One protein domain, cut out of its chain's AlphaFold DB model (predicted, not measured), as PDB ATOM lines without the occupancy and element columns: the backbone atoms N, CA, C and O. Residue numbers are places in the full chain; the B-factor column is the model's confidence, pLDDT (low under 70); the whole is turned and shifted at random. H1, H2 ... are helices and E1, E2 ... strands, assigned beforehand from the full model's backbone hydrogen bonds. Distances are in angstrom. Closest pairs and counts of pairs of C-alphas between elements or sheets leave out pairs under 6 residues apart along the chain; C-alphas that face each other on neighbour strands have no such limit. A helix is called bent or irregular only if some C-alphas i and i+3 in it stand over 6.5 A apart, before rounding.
ATOM      1  N   VAL A  93      89.354 -19.948  19.872       66.25
ATOM      2  CA  VAL A  93      88.559 -19.243  18.882       66.25
ATOM      3  C   VAL A  93      89.361 -19.176  17.596       66.25
ATOM      4  O   VAL A  93      90.481 -18.668  17.599       66.25
ATOM      5  N   PHE A  94      88.787 -19.654  16.497       61.88
ATOM      6  CA  PHE A  94      89.374 -19.458  15.177       61.88
ATOM      7  C   PHE A  94      88.324 -19.011  14.173       61.88
ATOM      8  O   PHE A  94      87.169 -19.436  14.193       61.88
ATOM      9  N   GLU A  95      88.744 -18.128  13.281       67.00
ATOM     10  CA  GLU A  95      87.930 -17.654  12.172       67.00
ATOM     11  C   GLU A  95      88.361 -18.338  10.889       67.00
ATOM     12  O   GLU A  95      89.514 -18.741  10.722       67.00
ATOM     13  N   THR A  96      87.417 -18.464   9.970       61.31
ATOM     14  CA  THR A  96      87.637 -19.111   8.686       61.31
ATOM     15  C   THR A  96      87.196 -18.170   7.587       61.31
ATOM     16  O   THR A  96      86.106 -17.600   7.641       61.31
ATOM     17  N   LYS A  97      88.053 -18.001   6.579       63.94
ATOM     18  CA  LYS A  97      87.690 -17.268   5.369       63.94
ATOM     19  C   LYS A  97      86.957 -18.206   4.436       63.94
ATOM     20  O   LYS A  97      87.562 -19.107   3.858       63.94
ATOM     21  N   ASN A  98      85.654 -18.007   4.323       60.69
ATOM     22  CA  ASN A  98      84.822 -18.840   3.480       60.69
ATOM     23  C   ASN A  98      84.849 -18.264   2.059       60.69
ATOM     24  O   ASN A  98      84.174 -17.285   1.761       60.69
ATOM     25  N   THR A  99      85.713 -18.810   1.205       55.81
ATOM     26  CA  THR A  99      85.932 -18.289  -0.157       55.81
ATOM     27  C   THR A  99      84.998 -18.902  -1.198       55.81
ATOM     28  O   THR A  99      85.025 -18.480  -2.350       55.81
ATOM     29  N   LEU A 100      84.213 -19.921  -0.828       51.97
ATOM     30  CA  LEU A 100      83.503 -20.782  -1.781       51.97
ATOM     31  C   LEU A 100      82.001 -20.509  -1.884       51.97
ATOM     32  O   LEU A 100      81.372 -20.939  -2.846       51.97
ATOM     33  N   ASN A 101      81.405 -19.818  -0.918       51.78
ATOM     34  CA  ASN A 101      79.999 -19.443  -0.965       51.78
ATOM     35  C   ASN A 101      79.825 -18.066  -0.320       51.78
ATOM     36  O   ASN A 101      80.528 -17.730   0.628       51.78
ATOM     37  N   ASN A 102      78.882 -17.263  -0.812       57.94
ATOM     38  CA  ASN A 102      78.572 -15.918  -0.299       57.94
ATOM     39  C   ASN A 102      78.048 -15.909   1.156       57.94
ATOM     40  O   ASN A 102      77.473 -14.923   1.603       57.94
ATOM     41  N   ASN A 103      78.234 -16.997   1.905       56.97
ATOM     42  CA  ASN A 103      77.693 -17.195   3.237       56.97
ATOM     43  C   ASN A 103      78.551 -16.547   4.326       56.97
ATOM     44  O   ASN A 103      78.240 -16.736   5.485       56.97
ATOM     45  N   GLY A 104      79.610 -15.796   4.007       62.25
ATOM     46  CA  GLY A 104      80.429 -15.099   5.004       62.25
ATOM     47  C   GLY A 104      81.363 -16.006   5.822       62.25
ATOM     48  O   GLY A 104      81.332 -17.238   5.743       62.25
ATOM     49  N   ASN A 105      82.247 -15.374   6.596       62.97
ATOM     50  CA  ASN A 105      83.254 -16.047   7.420       62.97
ATOM     51  C   ASN A 105      82.605 -16.754   8.615       62.97
ATOM     52  O   ASN A 105      81.756 -16.175   9.289       62.97
ATOM     53  N   SER A 106      83.016 -17.993   8.902       63.66
ATOM     54  CA  SER A 106      82.568 -18.717  10.104       63.66
ATOM     55  C   SER A 106      83.561 -18.530  11.248       63.66
ATOM     56  O   SER A 106      84.772 -18.493  11.006       63.66
ATOM     57  N   LYS A 107      83.052 -18.474  12.481       66.69
ATOM     58  CA  LYS A 107      83.845 -18.438  13.712       66.69
ATOM     59  C   LYS A 107      83.598 -19.733  14.475       66.69
ATOM     60  O   LYS A 107      82.469 -20.174  14.626       66.69
ATOM     61  N   TYR A 108      84.643 -20.367  14.958       64.06
ATOM     62  CA  TYR A 108      84.543 -21.591  15.739       64.06
ATOM     63  C   TYR A 108      85.031 -21.278  17.138       64.06
ATOM     64  O   TYR A 108      86.028 -20.573  17.294       64.06
ATOM     65  N   THR A 109      84.321 -21.762  18.151       63.72
ATOM     66  CA  THR A 109      84.829 -21.771  19.519       63.72
ATOM     67  C   THR A 109      84.807 -23.188  20.022       63.72
ATOM     68  O   THR A 109      83.767 -23.835  20.066       63.72
ATOM     69  N   VAL A 110      85.962 -23.682  20.417       61.22
ATOM     70  CA  VAL A 110      86.062 -25.014  20.986       61.22
ATOM     71  C   VAL A 110      86.059 -24.869  22.491       61.22
ATOM     72  O   VAL A 110      86.948 -24.216  23.026       61.22
ATOM     73  N   LYS A 111      85.047 -25.422  23.166       59.38
ATOM     74  CA  LYS A 111      84.944 -25.382  24.629       59.38
ATOM     75  C   LYS A 111      84.995 -26.807  25.154       59.38
ATOM     76  O   LYS A 111      84.039 -27.558  24.996       59.38
ATOM     77  N   SER A 112      86.095 -27.186  25.795       54.91
ATOM     78  CA  SER A 112      86.099 -28.386  26.641       54.91
ATOM     79  C   SER A 112      85.151 -28.178  27.834       54.91
ATOM     80  O   SER A 112      85.149 -27.070  28.377       54.91
ATOM     81  N   PRO A 113      84.332 -29.163  28.265       52.78
ATOM     82  CA  PRO A 113      84.142 -30.520  27.737       52.78
ATOM     83  C   PRO A 113      82.988 -30.633  26.715       52.78
ATOM     84  O   PRO A 113      82.581 -31.730  26.346       52.78
ATOM     85  N   LEU A 114      82.416 -29.507  26.281       51.53
ATOM     86  CA  LEU A 114      81.182 -29.431  25.486       51.53
ATOM     87  C   LEU A 114      81.376 -29.704  23.982       51.53
ATOM     88  O   LEU A 114      80.406 -29.678  23.226       51.53
ATOM     89  N   GLY A 115      82.608 -29.968  23.545       55.56
ATOM     90  CA  GLY A 115      82.939 -30.262  22.153       55.56
ATOM     91  C   GLY A 115      83.242 -29.018  21.318       55.56
ATOM     92  O   GLY A 115      83.493 -27.917  21.822       55.56
ATOM     93  N   LEU A 116      83.278 -29.212  20.002       54.62
ATOM     94  CA  LEU A 116      83.478 -28.132  19.047       54.62
ATOM     95  C   LEU A 116      82.169 -27.370  18.849       54.62
ATOM     96  O   LEU A 116      81.232 -27.915  18.277       54.62
ATOM     97  N   ILE A 117      82.131 -26.100  19.249       53.88
ATOM     98  CA  ILE A 117      80.990 -25.233  18.979       53.88
ATOM     99  C   ILE A 117      81.262 -24.430  17.710       53.88
ATOM    100  O   ILE A 117      82.105 -23.528  17.672       53.88
ATOM    101  N   ARG A 118      80.533 -24.744  16.638       49.44
ATOM    102  CA  ARG A 118      80.540 -23.927  15.422       49.44
ATOM    103  C   ARG A 118      79.589 -22.745  15.595       49.44
ATOM    104  O   ARG A 118      78.393 -22.920  15.818       49.44
ATOM    105  N   TYR A 119      80.103 -21.537  15.393       52.09
ATOM    106  CA  TYR A 119      79.266 -20.386  15.083       52.09
ATOM    107  C   TYR A 119      79.204 -20.327  13.563       52.09
ATOM    108  O   TYR A 119      80.190 -20.061  12.865       52.09
ATOM    109  N   ALA A 120      78.030 -20.680  13.041       44.91
ATOM    110  CA  ALA A 120      77.714 -20.460  11.642       44.91
ATOM    111  C   ALA A 120      78.013 -18.990  11.302       44.91
ATOM    112  O   ALA A 120      77.962 -18.128  12.187       44.91
ATOM    113  N   PRO A 121      78.370 -18.689  10.048       44.88
ATOM    114  CA  PRO A 121      78.657 -17.319   9.684       44.88
ATOM    115  C   PRO A 121      77.450 -16.436  10.002       44.88
ATOM    116  O   PRO A 121      76.307 -16.905   9.985       44.88
ATOM    117  N   ILE A 122      77.730 -15.168  10.307       42.66
ATOM    118  CA  ILE A 122      76.727 -14.123  10.514       42.66
ATOM    119  C   ILE A 122      76.005 -13.922   9.171       42.66
ATOM    120  O   ILE A 122      76.308 -13.010   8.405       42.66
ATOM    121  N   ASN A 123      75.093 -14.829   8.824       40.09
ATOM    122  CA  ASN A 123      74.089 -14.572   7.810       40.09
ATOM    123  C   ASN A 123      73.277 -13.381   8.318       40.09
ATOM    124  O   ASN A 123      72.948 -13.332   9.501       40.09
ATOM    125  N   LYS A 124      72.945 -12.441   7.426       43.75
ATOM    126  CA  LYS A 124      72.252 -11.172   7.735       43.75
ATOM    127  C   LYS A 124      70.955 -11.301   8.555       43.75
ATOM    128  O   LYS A 124      70.457 -10.289   9.023       43.75
ATOM    129  N   GLU A 125      70.423 -12.509   8.717       48.44
ATOM    130  CA  GLU A 125      69.169 -12.809   9.417       48.44
ATOM    131  C   GLU A 125      69.356 -13.608  10.721       48.44
ATOM    132  O   GLU A 125      68.373 -14.040  11.318       48.44
ATOM    133  N   ARG A 126      70.594 -13.859  11.168       46.25
ATOM    134  CA  ARG A 126      70.856 -14.561  12.433       46.25
ATOM    135  C   ARG A 126      71.470 -13.609  13.446       46.25
ATOM    136  O   ARG A 126      72.422 -12.899  13.129       46.25
ATOM    137  N   GLU A 127      70.936 -13.633  14.664       39.38
ATOM    138  CA  GLU A 127      71.445 -12.826  15.770       39.38
ATOM    139  C   GLU A 127      72.944 -13.103  15.988       39.38
ATOM    140  O   GLU A 127      73.366 -14.272  16.003       39.38
ATOM    141  N   PRO A 128      73.776 -12.060  16.170       36.75
ATOM    142  CA  PRO A 128      75.154 -12.226  16.602       36.75
ATOM    143  C   PRO A 128      75.145 -13.089  17.868       36.75
ATOM    144  O   PRO A 128      74.462 -12.754  18.831       36.75
ATOM    145  N   ASN A 129      75.891 -14.199  17.867       39.25
ATOM    146  CA  ASN A 129      75.977 -15.204  18.944       39.25
ATOM    147  C   ASN A 129      74.990 -16.385  18.892       39.25
ATOM    148  O   ASN A 129      74.966 -17.177  19.837       39.25
ATOM    149  N   GLN A 130      74.245 -16.598  17.802       36.34
ATOM    150  CA  GLN A 130      73.539 -17.872  17.625       36.34
ATOM    151  C   GLN A 130      74.537 -19.033  17.442       36.34
ATOM    152  O   GLN A 130      75.174 -19.200  16.400       36.34
ATOM    153  N   VAL A 131      74.674 -19.834  18.497       36.31
ATOM    154  CA  VAL A 131      75.427 -21.087  18.523       36.31
ATOM    155  C   VAL A 131      74.642 -22.155  17.769       36.31
ATOM    156  O   VAL A 131      73.496 -22.432  18.119       36.31
ATOM    157  N   HIS A 132      75.261 -22.802  16.779       43.25
ATOM    158  CA  HIS A 132      74.679 -23.982  16.146       43.25
ATOM    159  C   HIS A 132      75.583 -25.188  16.381       43.25
ATOM    160  O   HIS A 132      76.480 -25.496  15.599       43.25
ATOM    161  N   ASN A 133      75.335 -25.861  17.503       46.12
ATOM    162  CA  ASN A 133      75.800 -27.222  17.721       46.12
ATOM    163  C   ASN A 133      74.783 -28.153  17.086       46.12
ATOM    164  O   ASN A 133      73.802 -28.527  17.720       46.12
ATOM    165  N   ASP A 134      74.981 -28.493  15.817       52.50
ATOM    166  CA  ASP A 134      73.997 -29.336  15.150       52.50
ATOM    167  C   ASP A 134      73.989 -30.763  15.684       52.50
ATOM    168  O   ASP A 134      72.945 -31.414  15.646       52.50
ATOM    169  N   LYS A 135      75.131 -31.286  16.161       64.38
ATOM    170  CA  LYS A 135      75.226 -32.692  16.570       64.38
ATOM    171  C   LYS A 135      76.285 -32.939  17.649       64.38
ATOM    172  O   LYS A 135      77.404 -32.454  17.498       64.38
ATOM    173  N   PRO A 136      75.996 -33.789  18.653       67.50
ATOM    174  CA  PRO A 136      76.981 -34.240  19.645       67.50
ATOM    175  C   PRO A 136      78.163 -35.010  19.030       67.50
ATOM    176  O   PRO A 136      79.190 -35.184  19.677       67.50
ATOM    177  N   ASN A 137      78.048 -35.432  17.767       72.75
ATOM    178  CA  ASN A 137      79.032 -36.282  17.103       72.75
ATOM    179  C   ASN A 137      79.928 -35.533  16.100       72.75
ATOM    180  O   ASN A 137      80.620 -36.170  15.300       72.75
ATOM    181  N   ALA A 138      79.885 -34.199  16.093       78.38
ATOM    182  CA  ALA A 138      80.768 -33.394  15.261       78.38
ATOM    183  C   ALA A 138      82.186 -33.394  15.858       78.38
ATOM    184  O   ALA A 138      82.404 -32.968  16.990       78.38
ATOM    185  N   GLN A 139      83.148 -33.879  15.082       82.50
ATOM    186  CA  GLN A 139      84.563 -33.967  15.435       82.50
ATOM    187  C   GLN A 139      85.384 -33.079  14.495       82.50
ATOM    188  O   GLN A 139      84.956 -32.785  13.378       82.50
ATOM    189  N   VAL A 140      86.572 -32.656  14.932       82.75
ATOM    190  CA  VAL A 140      87.507 -31.878  14.104       82.75
ATOM    191  C   VAL A 140      88.899 -32.475  14.157       82.75
ATOM    192  O   VAL A 140      89.369 -32.896  15.209       82.75
ATOM    193  N   CYS A 141      89.570 -32.468  13.010       87.44
ATOM    194  CA  CYS A 141      90.991 -32.756  12.911       87.44
ATOM    195  C   CYS A 141      91.701 -31.773  11.968       87.44
ATOM    196  O   CYS A 141      91.077 -30.999  11.235       87.44
ATOM    197  N   PHE A 142      93.029 -31.804  12.003       87.94
ATOM    198  CA  PHE A 142      93.919 -30.880  11.314       87.94
ATOM    199  C   PHE A 142      94.841 -31.622  10.356       87.94
ATOM    200  O   PHE A 142      95.625 -32.479  10.768       87.94
ATOM    201  N   PHE A 143      94.804 -31.232   9.088       91.06
ATOM    202  CA  PHE A 143      95.647 -31.783   8.028       91.06
ATOM    203  C   PHE A 143      96.632 -30.743   7.514       91.06
ATOM    204  O   PHE A 143      96.343 -29.549   7.540       91.06
ATOM    205  N   ASP A 144      97.758 -31.166   6.946       93.00
ATOM    206  CA  ASP A 144      98.433 -30.298   5.983       93.00
ATOM    207  C   ASP A 144      97.575 -30.139   4.710       93.00
ATOM    208  O   ASP A 144      96.692 -30.949   4.411       93.00
ATOM    209  N   LYS A 145      97.828 -29.072   3.947       87.88
ATOM    210  CA  LYS A 145      97.040 -28.733   2.753       87.88
ATOM    211  C   LYS A 145      96.990 -29.868   1.725       87.88
ATOM    212  O   LYS A 145      95.949 -30.089   1.100       87.88
ATOM    213  N   THR A 146      98.113 -30.555   1.525       92.50
ATOM    214  CA  THR A 146      98.249 -31.613   0.520       92.50
ATOM    215  C   THR A 146      97.422 -32.821   0.936       92.50
ATOM    216  O   THR A 146      96.543 -33.235   0.175       92.50
ATOM    217  N   SER A 147      97.594 -33.292   2.173       93.00
ATOM    218  CA  SER A 147      96.827 -34.407   2.735       93.00
ATOM    219  C   SER A 147      95.328 -34.116   2.773       93.00
ATOM    220  O   SER A 147      94.538 -34.975   2.390       93.00
ATOM    221  N   GLN A 148      94.907 -32.899   3.148       92.31
ATOM    222  CA  GLN A 148      93.484 -32.521   3.134       92.31
ATOM    223  C   GLN A 148      92.890 -32.614   1.724       92.31
ATOM    224  O   GLN A 148      91.766 -33.094   1.534       92.31
ATOM    225  N   THR A 149      93.641 -32.132   0.732       90.81
ATOM    226  CA  THR A 149      93.214 -32.116  -0.669       90.81
ATOM    227  C   THR A 149      93.088 -33.536  -1.208       90.81
ATOM    228  O   THR A 149      92.090 -33.863  -1.853       90.81
ATOM    229  N   GLU A 150      94.075 -34.390  -0.942       93.56
ATOM    230  CA  GLU A 150      94.073 -35.781  -1.387       93.56
ATOM    231  C   GLU A 150      92.979 -36.597  -0.694       93.56
ATOM    232  O   GLU A 150      92.172 -37.239  -1.369       93.56
ATOM    233  N   PHE A 151      92.858 -36.468   0.626       93.25
ATOM    234  CA  PHE A 151      91.779 -37.080   1.394       93.25
ATOM    235  C   PHE A 151      90.402 -36.676   0.846       93.25
ATOM    236  O   PHE A 151      89.529 -37.518   0.620       93.25
ATOM    237  N   SER A 152      90.208 -35.384   0.553       91.00
ATOM    238  CA  SER A 152      88.951 -34.866   0.001       91.00
ATOM    239  C   SER A 152      88.605 -35.439  -1.374       91.00
ATOM    240  O   SER A 152      87.422 -35.538  -1.706       91.00
ATOM    241  N   LYS A 153      89.607 -35.824  -2.175       92.31
ATOM    242  CA  LYS A 153      89.399 -36.522  -3.449       92.31
ATOM    243  C   LYS A 153      89.015 -37.983  -3.210       92.31
ATOM    244  O   LYS A 153      87.989 -38.417  -3.727       92.31
ATOM    245  N   GLN A 154      89.788 -38.702  -2.395       92.06
ATOM    246  CA  GLN A 154      89.622 -40.147  -2.185       92.06
ATOM    247  C   GLN A 154      88.323 -40.507  -1.453       92.06
ATOM    248  O   GLN A 154      87.689 -41.520  -1.749       92.06
ATOM    249  N   ARG A 155      87.859 -39.659  -0.529       91.75
ATOM    250  CA  ARG A 155      86.669 -39.955   0.282       91.75
ATOM    251  C   ARG A 155      85.354 -40.031  -0.501       91.75
ATOM    252  O   ARG A 155      84.400 -40.601   0.009       91.75
ATOM    253  N   LYS A 156      85.255 -39.429  -1.696       90.75
ATOM    254  CA  LYS A 156      83.968 -39.268  -2.407       90.75
ATOM    255  C   LYS A 156      83.254 -40.597  -2.677       90.75
ATOM    256  O   LYS A 156      82.032 -40.632  -2.627       90.75
ATOM    257  N   ASN A 157      84.019 -41.665  -2.897       91.00
ATOM    258  CA  ASN A 157      83.513 -43.007  -3.198       91.00
ATOM    259  C   ASN A 157      84.019 -44.060  -2.200       91.00
ATOM    260  O   ASN A 157      84.061 -45.250  -2.515       91.00
ATOM    261  N   SER A 158      84.429 -43.616  -1.011       94.06
ATOM    262  CA  SER A 158      85.087 -44.474  -0.032       94.06
ATOM    263  C   SER A 158      84.339 -44.493   1.288       94.06
ATOM    264  O   SER A 158      83.753 -43.497   1.710       94.06
ATOM    265  N   GLU A 159      84.398 -45.630   1.969       95.25
ATOM    266  CA  GLU A 159      84.088 -45.694   3.392       95.25
ATOM    267  C   GLU A 159      85.263 -45.122   4.168       95.25
ATOM    268  O   GLU A 159      86.415 -45.360   3.809       95.25
ATOM    269  N   VAL A 160      84.980 -44.338   5.202       95.06
ATOM    270  CA  VAL A 160      86.024 -43.681   5.982       95.06
ATOM    271  C   VAL A 160      85.931 -44.146   7.421       95.06
ATOM    272  O   VAL A 160      84.934 -43.887   8.096       95.06
ATOM    273  N   THR A 161      86.986 -44.794   7.895       92.94
ATOM    274  CA  THR A 161      87.174 -45.128   9.305       92.94
ATOM    275  C   THR A 161      88.267 -44.255   9.900       92.94
ATOM    276  O   THR A 161      89.092 -43.672   9.189       92.94
ATOM    277  N   ALA A 162      88.247 -44.125  11.219       90.81
ATOM    278  CA  ALA A 162      89.165 -43.271  11.943       90.81
ATOM    279  C   ALA A 162      89.576 -43.948  13.246       90.81
ATOM    280  O   ALA A 162      88.736 -44.497  13.956       90.81
ATOM    281  N   VAL A 163      90.868 -43.876  13.541       87.75
ATOM    282  CA  VAL A 163      91.481 -44.380  14.767       87.75
ATOM    283  C   VAL A 163      92.314 -43.261  15.367       87.75
ATOM    284  O   VAL A 163      93.019 -42.555  14.647       87.75
ATOM    285  N   THR A 164      92.265 -43.117  16.686       84.81
ATOM    286  CA  THR A 164      93.086 -42.147  17.418       84.81
ATOM    287  C   THR A 164      94.234 -42.823  18.157       84.81
ATOM    288  O   THR A 164      94.031 -43.840  18.822       84.81
ATOM    289  N   ASN A 165      95.417 -42.215  18.115       85.44
ATOM    290  CA  ASN A 165      96.563 -42.578  18.943       85.44
ATOM    291  C   ASN A 165      97.176 -41.307  19.552       85.44
ATOM    292  O   ASN A 165      97.970 -40.615  18.916       85.44
ATOM    293  N   GLY A 166      96.766 -40.969  20.775       88.06
ATOM    294  CA  GLY A 166      97.135 -39.696  21.398       88.06
ATOM    295  C   GLY A 166      96.532 -38.510  20.642       88.06
ATOM    296  O   GLY A 166      95.312 -38.403  20.548       88.06
ATOM    297  N   ASP A 167      97.388 -37.634  20.111       85.50
ATOM    298  CA  ASP A 167      96.993 -36.436  19.348       85.50
ATOM    299  C   ASP A 167      96.896 -36.675  17.841       85.50
ATOM    300  O   ASP A 167      96.630 -35.742  17.077       85.50
ATOM    301  N   GLU A 168      97.158 -37.901  17.398       88.62
ATOM    302  CA  GLU A 168      97.133 -38.286  15.998       88.62
ATOM    303  C   GLU A 168      95.832 -39.023  15.664       88.62
ATOM    304  O   GLU A 168      95.384 -39.899  16.407       88.62
ATOM    305  N   VAL A 169      95.242 -38.681  14.519       89.75
ATOM    306  CA  VAL A 169      94.121 -39.405  13.915       89.75
ATOM    307  C   VAL A 169      94.608 -40.063  12.638       89.75
ATOM    308  O   VAL A 169      95.017 -39.386  11.695       89.75
ATOM    309  N   THR A 170      94.515 -41.385  12.587       93.38
ATOM    310  CA  THR A 170      94.687 -42.155  11.360       93.38
ATOM    311  C   THR A 170      93.329 -42.344  10.702       93.38
ATOM    312  O   THR A 170      92.441 -42.988  11.260       93.38
ATOM    313  N   LEU A 171      93.169 -41.791   9.506       94.06
ATOM    314  CA  LEU A 171      91.972 -41.911   8.686       94.06
ATOM    315  C   LEU A 171      92.234 -42.905   7.563       94.06
ATOM    316  O   LEU A 171      93.150 -42.710   6.766       94.06
ATOM    317  N   THR A 172      91.422 -43.953   7.482       95.00
ATOM    318  CA  THR A 172      91.517 -44.938   6.404       95.00
ATOM    319  C   THR A 172      90.318 -44.786   5.487       95.00
ATOM    320  O   THR A 172      89.177 -44.880   5.935       95.00
ATOM    321  N   THR A 173      90.569 -44.548   4.202       95.69
ATOM    322  CA  THR A 173      89.530 -44.579   3.170       95.69
ATOM    323  C   THR A 173      89.586 -45.920   2.450       95.69
ATOM    324  O   THR A 173      90.633 -46.243   1.887       95.69
ATOM    325  N   LYS A 174      88.480 -46.660   2.421       96.19
ATOM    326  CA  LYS A 174      88.329 -47.894   1.647       96.19
ATOM    327  C   LYS A 174      87.474 -47.628   0.411       96.19
ATOM    328  O   LYS A 174      86.285 -47.332   0.546       96.19
ATOM    329  N   ASN A 175      88.067 -47.715  -0.778       95.50
ATOM    330  CA  ASN A 175      87.343 -47.542  -2.035       95.50
ATOM    331  C   ASN A 175      86.343 -48.691  -2.215       95.50
ATOM    332  O   ASN A 175      86.717 -49.860  -2.164       95.50
ATOM    333  N   ARG A 176      85.068 -48.367  -2.446       91.06
ATOM    334  CA  ARG A 176      83.999 -49.373  -2.563       91.06
ATOM    335  C   ARG A 176      84.086 -50.248  -3.815       91.06
ATOM    336  O   ARG A 176      83.457 -51.296  -3.850       91.06
ATOM    337  N   GLN A 177      84.789 -49.796  -4.850       93.50
ATOM    338  CA  GLN A 177      84.902 -50.504  -6.129       93.50
ATOM    339  C   GLN A 177      86.172 -51.345  -6.207       93.50
ATOM    340  O   GLN A 177      86.129 -52.466  -6.701       93.50
ATOM    341  N   THR A 178      87.298 -50.797  -5.750       94.19
ATOM    342  CA  THR A 178      88.609 -51.449  -5.882       94.19
ATOM    343  C   THR A 178      89.048 -52.183  -4.617       94.19
ATOM    344  O   THR A 178      90.061 -52.873  -4.650       94.19
ATOM    345  N   ASP A 179      88.328 -52.018  -3.499       91.81
ATOM    346  CA  ASP A 179      88.735 -52.454  -2.154       91.81
ATOM    347  C   ASP A 179      90.104 -51.897  -1.698       91.81
ATOM    348  O   ASP A 179      90.652 -52.314  -0.672       91.81
ATOM    349  N   GLU A 180      90.661 -50.919  -2.419       93.88
ATOM    350  CA  GLU A 180      91.928 -50.281  -2.072       93.88
ATOM    351  C   GLU A 180      91.777 -49.396  -0.834       93.88
ATOM    352  O   GLU A 180      90.822 -48.624  -0.697       93.88
ATOM    353  N   ASN A 181      92.769 -49.482   0.052       94.94
ATOM    354  CA  ASN A 181      92.846 -48.676   1.261       94.94
ATOM    355  C   ASN A 181      93.889 -47.572   1.094       94.94
ATOM    356  O   ASN A 181      95.053 -47.860   0.821       94.94
ATOM    357  N   ASN A 182      93.489 -46.328   1.352       95.12
ATOM    358  CA  ASN A 182      94.409 -45.205   1.509       95.12
ATOM    359  C   ASN A 182      94.401 -44.739   2.962       95.12
ATOM    360  O   ASN A 182      93.354 -44.741   3.612       95.12
ATOM    361  N   VAL A 183      95.568 -44.344   3.463       94.94
ATOM    362  CA  VAL A 183      95.761 -43.947   4.859       94.94
ATOM    363  C   VAL A 183      96.229 -42.503   4.909       94.94
ATOM    364  O   VAL A 183      97.168 -42.124   4.216       94.94
ATOM    365  N   PHE A 184      95.586 -41.716   5.763       95.44
ATOM    366  CA  PHE A 184      95.869 -40.305   5.972       95.44
ATOM    367  C   PHE A 184      96.090 -40.038   7.450       95.44
ATOM    368  O   PHE A 184      95.407 -40.608   8.298       95.44
ATOM    369  N   ILE A 185      97.027 -39.145   7.748       93.81
ATOM    370  CA  ILE A 185      97.350 -38.756   9.117       93.81
ATOM    371  C   ILE A 185      96.904 -37.311   9.332       93.81
ATOM    372  O   ILE A 185      97.270 -36.411   8.574       93.81
ATOM    373  N   ALA A 186      96.117 -37.100  10.378       92.88
ATOM    374  CA  ALA A 186      95.698 -35.794  10.860       92.88
ATOM    375  C   ALA A 186      96.058 -35.644  12.344       92.88
ATOM    376  O   ALA A 186      96.413 -36.612  13.010       92.88
ATOM    377  N   SER A 187      95.969 -34.427  12.876       89.62
ATOM    378  CA  SER A 187      96.101 -34.181  14.315       89.62
ATOM    379  C   SER A 187      94.770 -33.747  14.922       89.62
ATOM    380  O   SER A 187      93.976 -33.099  14.246       89.62
ATOM    381  N   LEU A 188      94.527 -34.088  16.184       83.50
ATOM    382  CA  LEU A 188      93.426 -33.538  16.983       83.50
ATOM    383  C   LEU A 188      93.749 -32.134  17.501       83.50
ATOM    384  O   LEU A 188      92.844 -31.337  17.724       83.50
ATOM    385  N   ASN A 189      95.037 -31.813  17.625       81.44
ATOM    386  CA  ASN A 189      95.499 -30.519  18.095       81.44
ATOM    387  C   ASN A 189      95.756 -29.566  16.928       81.44
ATOM    388  O   ASN A 189      96.318 -29.930  15.890       81.44
ATOM    389  N   HIS A 190      95.377 -28.308  17.132       79.12
ATOM    390  CA  HIS A 190      95.696 -27.241  16.199       79.12
ATOM    391  C   HIS A 190      97.215 -27.082  16.046       79.12
ATOM    392  O   HIS A 190      97.949 -26.975  17.029       79.12
ATOM    393  N   GLN A 191      97.685 -26.979  14.802       79.31
ATOM    394  CA  GLN A 191      99.078 -26.667  14.484       79.31
ATOM    395  C   GLN A 191      99.131 -25.593  13.397       79.31
ATOM    396  O   GLN A 191      98.327 -25.601  12.464       79.31
ATOM    397  N   SER A 192     100.092 -24.671  13.513       78.75
ATOM    398  CA  SER A 192     100.287 -23.606  12.524       78.75
ATOM    399  C   SER A 192     100.465 -24.187  11.117       78.75
ATOM    400  O   SER A 192     101.199 -25.156  10.928       78.75
ATOM    401  N   GLY A 193      99.772 -23.611  10.132       81.62
ATOM    402  CA  GLY A 193      99.819 -24.058   8.736       81.62
ATOM    403  C   GLY A 193      98.975 -25.296   8.408       81.62
ATOM    404  O   GLY A 193      98.950 -25.708   7.246       81.62
ATOM    405  N   LYS A 194      98.261 -25.880   9.381       84.88
ATOM    406  CA  LYS A 194      97.294 -26.956   9.131       84.88
ATOM    407  C   LYS A 194      95.882 -26.421   8.905       84.88
ATOM    408  O   LYS A 194      95.510 -25.363   9.398       84.88
ATOM    409  N   PHE A 195      95.091 -27.180   8.161       84.19
ATOM    410  CA  PHE A 195      93.707 -26.888   7.822       84.19
ATOM    411  C   PHE A 195      92.782 -27.710   8.709       84.19
ATOM    412  O   PHE A 195      92.870 -28.940   8.749       84.19
ATOM    413  N   ALA A 196      91.884 -27.012   9.396       83.69
ATOM    414  CA  ALA A 196      90.808 -27.613  10.154       83.69
ATOM    415  C   ALA A 196      89.815 -28.277   9.201       83.69
ATOM    416  O   ALA A 196      89.495 -27.758   8.122       83.69
ATOM    417  N   THR A 197      89.340 -29.437   9.623       85.31
ATOM    418  CA  THR A 197      88.302 -30.176   8.929       85.31
ATOM    419  C   THR A 197      87.328 -30.773   9.926       85.31
ATOM    420  O   THR A 197      87.751 -31.505  10.819       85.31
ATOM    421  N   ASP A 198      86.044 -30.476   9.758       85.88
ATOM    422  CA  ASP A 198      84.958 -31.034  10.555       85.88
ATOM    423  C   ASP A 198      84.320 -32.252   9.888       85.88
ATOM    424  O   ASP A 198      84.202 -32.350   8.658       85.88
ATOM    425  N   PHE A 199      83.912 -33.202  10.724       85.88
ATOM    426  CA  PHE A 199      83.266 -34.424  10.284       85.88
ATOM    427  C   PHE A 199      82.279 -34.987  11.309       85.88
ATOM    428  O   PHE A 199      82.469 -34.850  12.514       85.88
ATOM    429  N   ASP A 200      81.234 -35.660  10.820       87.81
ATOM    430  CA  ASP A 200      80.254 -36.359  11.661       87.81
ATOM    431  C   ASP A 200      80.714 -37.813  11.849       87.81
ATOM    432  O   ASP A 200      80.707 -38.591  10.883       87.81
ATOM    433  N   TYR A 201      81.081 -38.199  13.073       84.81
ATOM    434  CA  TYR A 201      81.394 -39.593  13.404       84.81
ATOM    435  C   TYR A 201      80.129 -40.362  13.804       84.81
ATOM    436  O   TYR A 201      79.285 -39.875  14.552       84.81
ATOM    437  N   ASN A 202      79.959 -41.573  13.285       85.38
ATOM    438  CA  ASN A 202      78.880 -42.465  13.689       85.38
ATOM    439  C   ASN A 202      79.464 -43.589  14.549       85.38
ATOM    440  O   ASN A 202      80.180 -44.446  14.028       85.38
ATOM    441  N   ASP A 203      79.144 -43.574  15.845       79.62
ATOM    442  CA  ASP A 203      79.664 -44.541  16.813       79.62
ATOM    443  C   ASP A 203      79.210 -45.974  16.537       79.62
ATOM    444  O   ASP A 203      80.006 -46.895  16.725       79.62
ATOM    445  N   ASP A 204      77.981 -46.174  16.061       83.12
ATOM    446  CA  ASP A 204      77.433 -47.509  15.796       83.12
ATOM    447  C   ASP A 204      78.136 -48.167  14.609       83.12
ATOM    448  O   ASP A 204      78.488 -49.344  14.631       83.12
ATOM    449  N   LYS A 205      78.377 -47.379  13.561       85.88
ATOM    450  CA  LYS A 205      78.991 -47.836  12.311       85.88
ATOM    451  C   LYS A 205      80.513 -47.687  12.296       85.88
ATOM    452  O   LYS A 205      81.141 -48.059  11.307       85.88
ATOM    453  N   LYS A 206      81.095 -47.093  13.343       84.62
ATOM    454  CA  LYS A 206      82.527 -46.763  13.464       84.62
ATOM    455  C   LYS A 206      83.097 -46.048  12.231       84.62
ATOM    456  O   LYS A 206      84.243 -46.272  11.841       84.62
ATOM    457  N   MET A 207      82.304 -45.170  11.616       91.44
ATOM    458  CA  MET A 207      82.650 -44.509  10.353       91.44
ATOM    459  C   MET A 207      82.319 -43.023  10.350       91.44
ATOM    460  O   MET A 207      81.420 -42.556  11.049       91.44
ATOM    461  N   ILE A 208      83.020 -42.284   9.499       89.56
ATOM    462  CA  ILE A 208      82.743 -40.880   9.221       89.56
ATOM    463  C   ILE A 208      81.662 -40.787   8.141       89.56
ATOM    464  O   ILE A 208      81.789 -41.364   7.063       89.56
ATOM    465  N   THR A 209      80.596 -40.042   8.427       88.12
ATOM    466  CA  THR A 209      79.393 -39.967   7.574       88.12
ATOM    467  C   THR A 209      79.247 -38.646   6.828       88.12
ATOM    468  O   THR A 209      78.671 -38.603   5.741       88.12
ATOM    469  N   ARG A 210      79.792 -37.561   7.378       87.25
ATOM    470  CA  ARG A 210      79.816 -36.234   6.760       87.25
ATOM    471  C   ARG A 210      81.194 -35.635   6.948       87.25
ATOM    472  O   ARG A 210      81.835 -35.896   7.956       87.25
ATOM    473  N   PHE A 211      81.645 -34.855   5.976       84.00
ATOM    474  CA  PHE A 211      82.960 -34.233   6.009       84.00
ATOM    475  C   PHE A 211      82.914 -32.909   5.256       84.00
ATOM    476  O   PHE A 211      82.553 -32.894   4.069       84.00
ATOM    477  N   HIS A 212      83.308 -31.825   5.919       81.44
ATOM    478  CA  HIS A 212      83.412 -30.502   5.316       81.44
ATOM    479  C   HIS A 212      84.869 -30.027   5.362       81.44
ATOM    480  O   HIS A 212      85.372 -29.615   6.402       81.44
ATOM    481  N   PRO A 213      85.598 -30.096   4.236       77.38
ATOM    482  CA  PRO A 213      86.921 -29.501   4.174       77.38
ATOM    483  C   PRO A 213      86.794 -27.975   4.151       77.38
ATOM    484  O   PRO A 213      85.846 -27.445   3.571       77.38
ATOM    485  N   GLY A 214      87.813 -27.271   4.642       61.94
ATOM    486  CA  GLY A 214      88.073 -25.914   4.145       61.94
ATOM    487  C   GLY A 214      88.109 -24.800   5.174       61.94
ATOM    488  O   GLY A 214      87.637 -23.696   4.908       61.94
ATOM    489  N   HIS A 215      88.737 -25.037   6.317       65.06
ATOM    490  CA  HIS A 215      88.919 -23.992   7.308       65.06
ATOM    491  C   HIS A 215      90.403 -23.808   7.595       65.06
ATOM    492  O   HIS A 215      91.030 -24.643   8.234       65.06
ATOM    493  N   MET A 216      90.993 -22.723   7.087       65.44
ATOM    494  CA  MET A 216      92.306 -22.290   7.558       65.44
ATOM    495  C   MET A 216      92.084 -21.567   8.892       65.44
ATOM    496  O   MET A 216      91.447 -20.512   8.878       65.44
ATOM    497  N   PRO A 217      92.532 -22.127  10.027       62.91
ATOM    498  CA  PRO A 217      92.402 -21.470  11.313       62.91
ATOM    499  C   PRO A 217      93.231 -20.185  11.301       62.91
ATOM    500  O   PRO A 217      94.443 -20.203  11.085       62.91
ATOM    501  N   ILE A 218      92.569 -19.052  11.520       61.25
ATOM    502  CA  ILE A 218      93.256 -17.804  11.841       61.25
ATOM    503  C   ILE A 218      93.544 -17.860  13.336       61.25
ATOM    504  O   ILE A 218      92.637 -17.687  14.151       61.25
ATOM    505  N   THR A 219      94.788 -18.146  13.713       57.06
ATOM    506  CA  THR A 219      95.184 -18.014  15.114       57.06
ATOM    507  C   THR A 219      95.209 -16.534  15.489       57.06
ATOM    508  O   THR A 219      95.713 -15.722  14.705       57.06
TER     509      THR A 219
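What this domain is: This is residues 93 to 219 of the 259 residues of an uncharacterized protein of Urechidicola croceus (UniProt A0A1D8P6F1). Two three-strand sheets, E4 E8 E9 and E5 E6 E7, stand face to face with their strands crossed and come together at E4 with E7 and at E5 with E9; the one helix, H1, packs on both. A smaller sheet, E1 E2 E3, faces E4 E8 E9 and lies with the long loop 120 to 137 toward one end of the long axis. The printed part has 127 residues, with E1 E2 E3 E4 H1 E5 E6 E7 E8 E9 along the chain; each sheet is antiparallel in the order named. The class is mostly strand; the whole is compact, with a radius of gyration of the C-alphas of 15.0 A, and elongated, spanning 47 by 30 by 27 A.

How they stand to each other: In the strongly twisted sheet of E4, residues 138 to 143, E8, residues 195 to 202, and E9, residues 207 to 215, N 141 and O 197 are 3.0 A apart, and N 200 and O 210 2.9 A, both within hydrogen-bond range. E8 and E9 form a hairpin, and E9 bends by 62 degrees at residue 210. E5, residues 158 to 165, E6, residues 168 to 175, and E7, residues 181 to 187, form a meander, each strand the antiparallel neighbour of the one before; N 161 and O 172 are 2.9 A apart, N 171 and O 184 2.8 A. The two sheets face each other, their strands at 71 degrees; the closest C-alphas of E5 and E9 are those of Thr 161 and Met 207, 4.7 A apart. H1, residues 145 to 157, makes two layers with each, a helix on one face of a sheet: its height is 9.4 A over E4 E8 E9 and 9.1 A over E5 E6 E7. In H1, 7 of 9 O i to N i+4 pairs are within range. E1, residues 93 to 96, E2, residues 106 to 111, and E3, residues 115 to 119, form a second meander, with N 94 and O 108 3.0 A apart and N 109 and O 117 2.9 A. This sheet faces E4 E8 E9, strands at 63 degrees, in a stack of sheets, face to face in turn.

Where its parts are: E1 begins at C-alpha 93, (88.559, -19.243, 18.882), and E9 ends at C-alpha 215, (88.919, -23.992, 7.308). E6 measures 22.5 A, E5 and E8 22.3 A each, E9 21.7 A and H1 20.5 A. H1 is irregular, but only just: C-alphas 154 and 157 are 6.8 A apart.

The domain as a whole: The C-alphas farthest apart, of Glu 127 and Thr 178, are 47.5 A apart. The printed part has no cut; the link E3 to E4, 18 residues, is long. Mean pLDDT of the printed part is 75.2; residues 93 to 136 and 214 to 219 are under 70.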